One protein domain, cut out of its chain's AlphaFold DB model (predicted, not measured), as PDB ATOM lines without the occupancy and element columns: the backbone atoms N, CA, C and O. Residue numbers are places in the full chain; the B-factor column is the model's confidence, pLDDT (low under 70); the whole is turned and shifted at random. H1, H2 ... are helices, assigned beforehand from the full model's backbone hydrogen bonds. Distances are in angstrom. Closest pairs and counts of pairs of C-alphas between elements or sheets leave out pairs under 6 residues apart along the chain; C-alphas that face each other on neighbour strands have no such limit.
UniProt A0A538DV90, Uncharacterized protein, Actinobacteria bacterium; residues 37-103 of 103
ATOM      1  N   GLU A  37     -22.991  35.130  23.747       82.69
ATOM      2  CA  GLU A  37     -24.299  35.595  24.239       82.69
ATOM      3  C   GLU A  37     -24.558  35.141  25.684       82.69
ATOM      4  O   GLU A  37     -24.858  35.970  26.540       82.69
ATOM      5  N   VAL A  38     -24.262  33.878  26.008       86.69
ATOM      6  CA  VAL A  38     -24.416  33.347  27.374       86.69
ATOM      7  C   VAL A  38     -23.548  34.075  28.414       86.69
ATOM      8  O   VAL A  38     -23.975  34.273  29.548       86.69
ATOM      9  N   ALA A  39     -22.365  34.576  28.039       86.62
ATOM     10  CA  ALA A  39     -21.520  35.349  28.955       86.62
ATOM     11  C   ALA A  39     -22.081  36.761  29.213       86.62
ATOM     12  O   ALA A  39     -21.900  37.331  30.297       86.62
ATOM     13  N   ARG A  40     -22.755  37.350  28.215       86.56
ATOM     14  CA  ARG A  40     -23.491  38.612  28.375       86.56
ATOM     15  C   ARG A  40     -24.688  38.409  29.299       86.56
ATOM     16  O   ARG A  40     -24.893  39.238  30.191       86.56
ATOM     17  N   ASP A  41     -25.435  37.332  29.102       90.50
ATOM     18  CA  ASP A  41     -26.617  37.021  29.902       90.50
ATOM     19  C   ASP A  41     -26.224  36.731  31.347       90.50
ATOM     20  O   ASP A  41     -26.755  37.376  32.244       90.50
ATOM     21  N   ALA A  42     -25.187  35.922  31.587       92.19
ATOM     22  CA  ALA A  42     -24.645  35.673  32.924       92.19
ATOM     23  C   ALA A  42     -24.271  36.969  33.666       92.19
ATOM     24  O   ALA A  42     -24.626  37.156  34.830       92.19
ATOM     25  N   ARG A  43     -23.611  37.923  32.988       91.25
ATOM     26  CA  ARG A  43     -23.301  39.238  33.582       91.25
ATOM     27  C   ARG A  43     -24.565  40.054  33.871       91.25
ATOM     28  O   ARG A  43     -24.618  40.741  34.888       91.25
ATOM     29  N   THR A  44     -25.552  40.008  32.982       92.62
ATOM     30  CA  THR A  44     -26.825  40.724  33.157       92.62
ATOM     31  C   THR A  44     -27.613  40.138  34.327       92.62
ATOM     32  O   THR A  44     -28.089  40.882  35.174       92.62
ATOM     33  N   ILE A  45     -27.666  38.814  34.437       95.19
ATOM     34  CA  ILE A  45     -28.293  38.077  35.536       95.19
ATOM     35  C   ILE A  45     -27.629  38.419  36.867       95.19
ATOM     36  O   ILE A  45     -28.323  38.753  37.823       95.19
ATOM     37  N   ALA A  46     -26.294  38.400  36.929       93.50
ATOM     38  CA  ALA A  46     -25.560  38.787  38.132       93.50
ATOM     39  C   ALA A  46     -25.873  40.232  38.558       93.50
ATOM     40  O   ALA A  46     -26.045  40.500  39.745       93.50
ATOM     41  N   PHE A  47     -25.995  41.154  37.597       95.62
ATOM     42  CA  PHE A  47     -26.385  42.539  37.861       95.62
ATOM     43  C   PHE A  47     -27.821  42.658  38.391       95.62
ATOM     44  O   PHE A  47     -28.037  43.348  39.381       95.62
ATOM     45  N   LEU A  48     -28.789  41.971  37.777       94.88
ATOM     46  CA  LEU A  48     -30.186  41.983  38.228       94.88
ATOM     47  C   LEU A  48     -30.323  41.404  39.640       94.88
ATOM     48  O   LEU A  48     -30.921  42.040  40.503       94.88
ATOM     49  N   ARG A  49     -29.669  40.268  39.910       93.81
ATOM     50  CA  ARG A  49     -29.619  39.658  41.248       93.81
ATOM     51  C   ARG A  49     -28.991  40.589  42.287       93.81
ATOM     52  O   ARG A  49     -29.469  40.652  43.411       93.81
ATOM     53  N   ALA A  50     -27.953  41.345  41.921       96.06
ATOM     54  CA  ALA A  50     -27.339  42.331  42.814       96.06
ATOM     55  C   ALA A  50     -28.268  43.513  43.154       96.06
ATOM     56  O   ALA A  50     -28.050  44.190  44.156       96.06
ATOM     57  N   LEU A  51     -29.290  43.758  42.330       96.06
ATOM     58  CA  LEU A  51     -30.346  44.740  42.571       96.06
ATOM     59  C   LEU A  51     -31.604  44.129  43.209       96.06
ATOM     60  O   LEU A  51     -32.603  44.833  43.330       96.06
ATOM     61  N   ASP A  52     -31.559  42.850  43.597       94.88
ATOM     62  CA  ASP A  52     -32.703  42.089  44.120       94.88
ATOM     63  C   ASP A  52     -33.885  42.006  43.129       94.88
ATOM     64  O   ASP A  52     -35.056  41.973  43.503       94.88
ATOM     65  N   ILE A  53     -33.573  42.002  41.829       94.31
ATOM     66  CA  ILE A  53     -34.538  41.834  40.736       94.31
ATOM     67  C   ILE A  53     -34.473  40.388  40.251       94.31
ATOM     68  O   ILE A  53     -33.382  39.890  39.956       94.31
ATOM     69  N   ASP A  54     -35.632  39.736  40.102       94.44
ATOM     70  CA  ASP A  54     -35.696  38.397  39.519       94.44
ATOM     71  C   ASP A  54     -35.289  38.446  38.029       94.44
ATOM     72  O   ASP A  54     -35.974  39.060  37.202       94.44
ATOM     73  N   PRO A  55     -34.164  37.819  37.641       93.44
ATOM     74  CA  PRO A  55     -33.730  37.794  36.252       93.44
ATOM     75  C   PRO A  55     -34.673  36.999  35.338       93.44
ATOM     76  O   PRO A  55     -34.678  37.251  34.129       93.44
ATOM     77  N   VAL A  56     -35.470  36.068  35.876       95.81
ATOM     78  CA  VAL A  56     -36.441  35.279  35.103       95.81
ATOM     79  C   VAL A  56     -37.507  36.187  34.496       95.81
ATOM     80  O   VAL A  56     -37.861  35.998  33.334       95.81
ATOM     81  N   ASP A  57     -37.931  37.222  35.220       92.38
ATOM     82  CA  ASP A  57     -38.937  38.181  34.750       92.38
ATOM     83  C   ASP A  57     -38.451  39.012  33.553       92.38
ATOM     84  O   ASP A  57     -39.246  39.450  32.722       92.38
ATOM     85  N   SER A  58     -37.137  39.229  33.445       89.38
ATOM     86  CA  SER A  58     -36.538  40.064  32.395       89.38
ATOM     87  C   SER A  58     -36.018  39.267  31.197       89.38
ATOM     88  O   SER A  58     -36.088  39.742  30.063       89.38
ATOM     89  N   LEU A  59     -35.443  38.087  31.441       88.81
ATOM     90  CA  LEU A  59     -34.699  37.306  30.442       88.81
ATOM     91  C   LEU A  59     -35.340  35.945  30.137       88.81
ATOM     92  O   LEU A  59     -35.015  35.325  29.126       88.81
ATOM     93  N   GLY A  60     -36.263  35.487  30.985       93.62
ATOM     94  CA  GLY A  60     -36.896  34.177  30.889       93.62
ATOM     95  C   GLY A  60     -36.062  33.048  31.500       93.62
ATOM     96  O   GLY A  60     -34.830  33.051  31.475       93.62
ATOM     97  N   ALA A  61     -36.753  32.030  32.018       95.12
ATOM     98  CA  ALA A  61     -36.130  30.890  32.695       95.12
ATOM     99  C   ALA A  61     -35.069  30.143  31.855       95.12
ATOM    100  O   ALA A  61     -34.023  29.814  32.413       95.12
ATOM    101  N   PRO A  62     -35.245  29.913  30.534       94.50
ATOM    102  CA  PRO A  62     -34.239  29.203  29.740       94.50
ATOM    103  C   PRO A  62     -32.886  29.922  29.678       94.50
ATOM    104  O   PRO A  62     -31.846  29.276  29.782       94.50
ATOM    105  N   ALA A  63     -32.891  31.251  29.539       90.25
ATOM    106  CA  ALA A  63     -31.667  32.049  29.497       90.25
ATOM    107  C   ALA A  63     -30.968  32.058  30.861       90.25
ATOM    108  O   ALA A  63     -29.747  31.932  30.934       90.25
ATOM    109  N   VAL A  64     -31.752  32.143  31.943       94.75
ATOM    110  CA  VAL A  64     -31.231  32.081  33.313       94.75
ATOM    111  C   VAL A  64     -30.569  30.735  33.590       94.75
ATOM    112  O   VAL A  64     -29.429  30.712  34.041       94.75
ATOM    113  N   MET A  65     -31.226  29.628  33.241       95.94
ATOM    114  CA  MET A  65     -30.660  28.286  33.403       95.94
ATOM    115  C   MET A  65     -29.369  28.105  32.600       95.94
ATOM    116  O   MET A  65     -28.358  27.687  33.155       95.94
ATOM    117  N   ALA A  66     -29.372  28.468  31.314       93.81
ATOM    118  CA  ALA A  66     -28.193  28.324  30.462       93.81
ATOM    119  C   ALA A  66     -26.998  29.148  30.972       93.81
ATOM    120  O   ALA A  66     -25.852  28.699  30.911       93.81
ATOM    121  N   ALA A  67     -27.259  30.352  31.480       93.25
ATOM    122  CA  ALA A  67     -26.236  31.196  32.074       93.25
ATOM    123  C   ALA A  67     -25.715  30.636  33.402       93.25
ATOM    124  O   ALA A  67     -24.502  30.629  33.607       93.25
ATOM    125  N   ASP A  68     -26.593  30.146  34.278       95.75
ATOM    126  CA  ASP A  68     -26.195  29.534  35.549       95.75
ATOM    127  C   ASP A  68     -25.346  28.274  35.321       95.75
ATOM    128  O   ASP A  68     -24.285  28.139  35.932       95.75
ATOM    129  N   ASP A  69     -25.737  27.412  34.377       97.12
ATOM    130  CA  ASP A  69     -24.955  26.239  33.968       97.12
ATOM    131  C   ASP A  69     -23.578  26.647  33.427       97.12
ATOM    132  O   ASP A  69     -22.548  26.078  33.794       97.12
ATOM    133  N   TRP A  70     -23.529  27.673  32.575       95.25
ATOM    134  CA  TRP A  70     -22.275  28.180  32.020       95.25
ATOM    135  C   TRP A  70     -21.340  28.740  33.101       95.25
ATOM    136  O   TRP A  70     -20.131  28.486  33.054       95.25
ATOM    137  N   VAL A  71     -21.879  29.464  34.089       94.56
ATOM    138  CA  VAL A  71     -21.112  29.963  35.243       94.56
ATOM    139  C   VAL A  71     -20.610  28.800  36.095       94.56
ATOM    140  O   VAL A  71     -19.427  28.769  36.429       94.56
ATOM    141  N   ALA A  72     -21.463  27.817  36.395       94.75
ATOM    142  CA  ALA A  72     -21.094  26.635  37.174       94.75
ATOM    143  C   ALA A  72     -19.963  25.821  36.517       94.75
ATOM    144  O   ALA A  72     -19.139  25.221  37.206       94.75
ATOM    145  N   LEU A  73     -19.880  25.845  35.185       95.81
ATOM    146  CA  LEU A  73     -18.823  25.206  34.394       95.81
ATOM    147  C   LEU A  73     -17.535  26.046  34.258       95.81
ATOM    148  O   LEU A  73     -16.714  25.762  33.374       95.81
ATOM    149  N   GLY A  74     -17.352  27.079  35.086       92.88
ATOM    150  CA  GLY A  74     -16.161  27.936  35.082       92.88
ATOM    151  C   GLY A  74     -16.076  28.848  33.854       92.88
ATOM    152  O   GLY A  74     -15.007  29.047  33.270       92.88
ATOM    153  N   GLY A  75     -17.227  29.326  33.374       90.81
ATOM    154  CA  GLY A  75     -17.313  30.127  32.156       90.81
ATOM    155  C   GLY A  75     -16.511  31.431  32.214       90.81
ATOM    156  O   GLY A  75     -15.906  31.822  31.212       90.81
ATOM    157  N   TYR A  76     -16.462  32.093  33.374       88.00
ATOM    158  CA  TYR A  76     -15.729  33.352  33.539       88.00
ATOM    159  C   TYR A  76     -14.217  33.154  33.472       88.00
ATOM    160  O   TYR A  76     -13.540  33.916  32.780       88.00
ATOM    161  N   GLU A  77     -13.708  32.119  34.130       91.31
ATOM    162  CA  GLU A  77     -12.297  31.749  34.141       91.31
ATOM    163  C   GLU A  77     -11.836  31.400  32.725       91.31
ATOM    164  O   GLU A  77     -10.859  31.963  32.232       91.31
ATOM    165  N   ARG A  78     -12.611  30.568  32.011       88.06
ATOM    166  CA  ARG A  78     -12.334  30.220  30.607       88.06
ATOM    167  C   ARG A  78     -12.282  31.461  29.714       88.06
ATOM    168  O   ARG A  78     -11.379  31.597  28.893       88.06
ATOM    169  N   LEU A  79     -13.227  32.385  29.890       86.38
ATOM    170  CA  LEU A  79     -13.275  33.627  29.118       86.38
ATOM    171  C   LEU A  79     -12.082  34.549  29.425       86.38
ATOM    172  O   LEU A  79     -11.601  35.263  28.541       86.38
ATOM    173  N   GLU A  80     -11.613  34.577  30.671       87.00
ATOM    174  CA  GLU A  80     -10.421  35.332  31.060       87.00
ATOM    175  C   GLU A  80      -9.151  34.730  30.449       87.00
ATOM    176  O   GLU A  80      -8.323  35.468  29.906       87.00
ATOM    177  N   ASP A  81      -9.028  33.405  30.460       88.06
ATOM    178  CA  ASP A  81      -7.901  32.699  29.855       88.06
ATOM    179  C   ASP A  81      -7.839  32.912  28.341       88.06
ATOM    180  O   ASP A  81      -6.775  33.235  27.809       88.06
ATOM    181  N   GLU A  82      -8.976  32.854  27.644       84.69
ATOM    182  CA  GLU A  82      -9.064  33.190  26.218       84.69
ATOM    183  C   GLU A  82      -8.626  34.637  25.939       84.69
ATOM    184  O   GLU A  82      -7.880  34.907  24.989       84.69
ATOM    185  N   ARG A  83      -9.041  35.588  26.785       82.81
ATOM    186  CA  ARG A  83      -8.620  36.995  26.674       82.81
ATOM    187  C   ARG A  83      -7.122  37.155  26.892       82.81
ATOM    188  O   ARG A  83      -6.480  37.883  26.135       82.81
ATOM    189  N   ARG A  84      -6.567  36.488  27.904       83.50
ATOM    190  CA  ARG A  84      -5.136  36.522  28.232       83.50
ATOM    191  C   ARG A  84      -4.306  35.908  27.106       83.50
ATOM    192  O   ARG A  84      -3.335  36.523  26.671       83.50
ATOM    193  N   ALA A  85      -4.725  34.759  26.579       83.56
ATOM    194  CA  ALA A  85      -4.089  34.105  25.440       83.56
ATOM    195  C   ALA A  85      -4.095  35.002  24.192       83.56
ATOM    196  O   ALA A  85      -3.068  35.156  23.530       83.56
ATOM    197  N   ARG A  86      -5.218  35.671  23.901       75.00
ATOM    198  CA  ARG A  86      -5.307  36.616  22.778       75.00
ATOM    199  C   ARG A  86      -4.427  37.848  22.992       75.00
ATOM    200  O   ARG A  86      -3.727  38.246  22.069       75.00
ATOM    201  N   ALA A  87      -4.419  38.433  24.187       79.88
ATOM    202  CA  ALA A  87      -3.538  39.558  24.500       79.88
ATOM    203  C   ALA A  87      -2.058  39.182  24.315       79.88
ATOM    204  O   ALA A  87      -1.299  39.947  23.723       79.88
ATOM    205  N   ALA A  88      -1.670  37.977  24.743       80.19
ATOM    206  CA  ALA A  88      -0.330  37.448  24.518       80.19
ATOM    207  C   ALA A  88      -0.022  37.269  23.022       80.19
ATOM    208  O   ALA A  88       1.049  37.671  22.579       80.19
ATOM    209  N   ALA A  89      -0.963  36.746  22.226       74.19
ATOM    210  CA  ALA A  89      -0.794  36.600  20.779       74.19
ATOM    211  C   ALA A  89      -0.599  37.948  20.063       74.19
ATOM    212  O   ALA A  89       0.215  38.049  19.152       74.19
ATOM    213  N   TRP A  90      -1.297  38.998  20.502       69.31
ATOM    214  CA  TRP A  90      -1.147  40.354  19.959       69.31
ATOM    215  C   TRP A  90       0.151  41.045  20.394       69.31
ATOM    216  O   TRP A  90       0.611  41.962  19.719       69.31
ATOM    217  N   ALA A  91       0.746  40.612  21.508       70.75
ATOM    218  CA  ALA A  91       2.038  41.101  21.981       70.75
ATOM    219  C   ALA A  91       3.232  40.436  21.271       70.75
ATOM    220  O   ALA A  91       4.375  40.856  21.468       70.75
ATOM    221  N   LEU A  92       2.997  39.403  20.454       67.44
ATOM    222  CA  LEU A  92       4.056  38.758  19.693       67.44
ATOM    223  C   LEU A  92       4.508  39.645  18.519       67.44
ATOM    224  O   LEU A  92       3.675  40.221  17.817       67.44
ATOM    225  N   PRO A  93       5.822  39.731  18.240       61.22
ATOM    226  CA  PRO A  93       6.312  40.459  17.079       61.22
ATOM    227  C   PRO A  93       5.765  39.842  15.783       61.22
ATOM    228  O   PRO A  93       5.730  38.612  15.623       61.22
ATOM    229  N   ILE A  94       5.364  40.718  14.854       54.97
ATOM    230  CA  ILE A  94       4.888  40.383  13.505       54.97
ATOM    231  C   ILE A  94       5.993  39.572  12.806       54.97
ATOM    232  O   ILE A  94       7.017  40.116  12.407       54.97
ATOM    233  N   GLY A  95       5.815  38.247  12.733       54.34
ATOM    234  CA  GLY A  95       6.796  37.298  12.182       54.34
ATOM    235  C   GLY A  95       6.949  35.987  12.968       54.34
ATOM    236  O   GLY A  95       7.448  35.003  12.427       54.34
ATOM    237  N   SER A  96       6.483  35.926  14.217       56.06
ATOM    238  CA  SER A  96       6.554  34.705  15.046       56.06
ATOM    239  C   SER A  96       5.543  33.614  14.651       56.06
ATOM    240  O   SER A  96       5.841  32.429  14.795       56.06
ATOM    241  N   HIS A  97       4.394  33.984  14.073       53.22
ATOM    242  CA  HIS A  97       3.363  33.033  13.628       53.22
ATOM    243  C   HIS A  97       3.798  32.139  12.452       53.22
ATOM    244  O   HIS A  97       3.238  31.062  12.282       53.22
ATOM    245  N   ILE A  98       4.819  32.533  11.677       52.47
ATOM    246  CA  ILE A  98       5.312  31.752  10.525       52.47
ATOM    247  C   ILE A  98       6.131  30.528  10.976       52.47
ATOM    248  O   ILE A  98       6.199  29.533  10.261       52.47
ATOM    249  N   ARG A  99       6.740  30.555  12.172       50.25
ATOM    250  CA  ARG A  99       7.564  29.430  12.660       50.25
ATOM    251  C   ARG A  99       6.767  28.295  13.300       50.25
ATOM    252  O   ARG A  99       7.303  27.200  13.409       50.25
ATOM    253  N   LEU A 100       5.522  28.533  13.714       49.69
ATOM    254  CA  LEU A 100       4.700  27.518  14.388       49.69
ATOM    255  C   LEU A 100       3.962  26.583  13.418       49.69
ATOM    256  O   LEU A 100       3.513  25.527  13.839       49.69
ATOM    257  N   THR A 101       3.860  26.930  12.132       48.94
ATOM    258  CA  THR A 101       3.218  26.094  11.097       48.94
ATOM    259  C   THR A 101       4.213  25.309  10.237       48.94
ATOM    260  O   THR A 101       3.815  24.710   9.245       48.94
ATOM    261  N   ALA A 102       5.507  25.339  10.575       46.44
ATOM    262  CA  ALA A 102       6.583  24.699   9.809       46.44
ATOM    263  C   ALA A 102       7.151  23.425  10.473       46.44
ATOM    264  O   ALA A 102       8.284  23.047  10.176       46.44
ATOM    265  N   GLN A 103       6.395  22.778  11.368       39.94
ATOM    266  CA  GLN A 103       6.730  21.465  11.933       39.94
ATOM    267  C   GLN A 103       5.599  20.472  11.705       39.94
ATOM    268  O   GLN A 103       4.430  20.874  11.902       39.94
TER     269      GLN A 103
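AT A GLANCE: This is residues 37 to 103 of the 103 residues of an uncharacterized protein of Actinobacteria bacterium (UniProt A0A538DV90). H1 and H3 cross nearly at right angles and, with short H2 near one end, form a small head; H4 runs out from it as an arm, its residues 80 to 88 free, into a tail without named elements, residues 91 to 103. The 67 printed residues, with helices H1 to H4 in chain order and no named strand, are all helix in class and form an extended rod, radius of gyration of the C-alphas 17.9 A, spans 53 by 22 by 16 A.

IN THESE COORDINATES: H1, residues 37 to 50, 20.0 A, begins at C-alpha 37 (-24.299, 35.595, 24.239). H2 is residues 55 to 59, H3 61 to 72, 16.3 A. H4, residues 75 to 90, 22.7 A, ends at C-alpha 90 (-1.147, 40.354, 19.959).

HOW THE PARTS SIT: H1 touches H3, about perpendicular at 85 degrees, closest C-alphas Ala 42 and Ala 67, 4.8 A. H1 and H2 only just touch, only at the corner, with 3 pairs of C-alphas within 8 A, closest Ile 45 and Pro 55, 5.5 A. H3 and H4 meet only through their link. In H1 to H4 every O i to N i+4 pair is within hydrogen-bond range.

THE WHOLE: The C-alphas farthest apart, Asp 52 and Ala 102, are 55.0 A apart. The printed part has no cut; its three links are tight. The model's pLDDT is under 70 at residues 90 and 92 to 103.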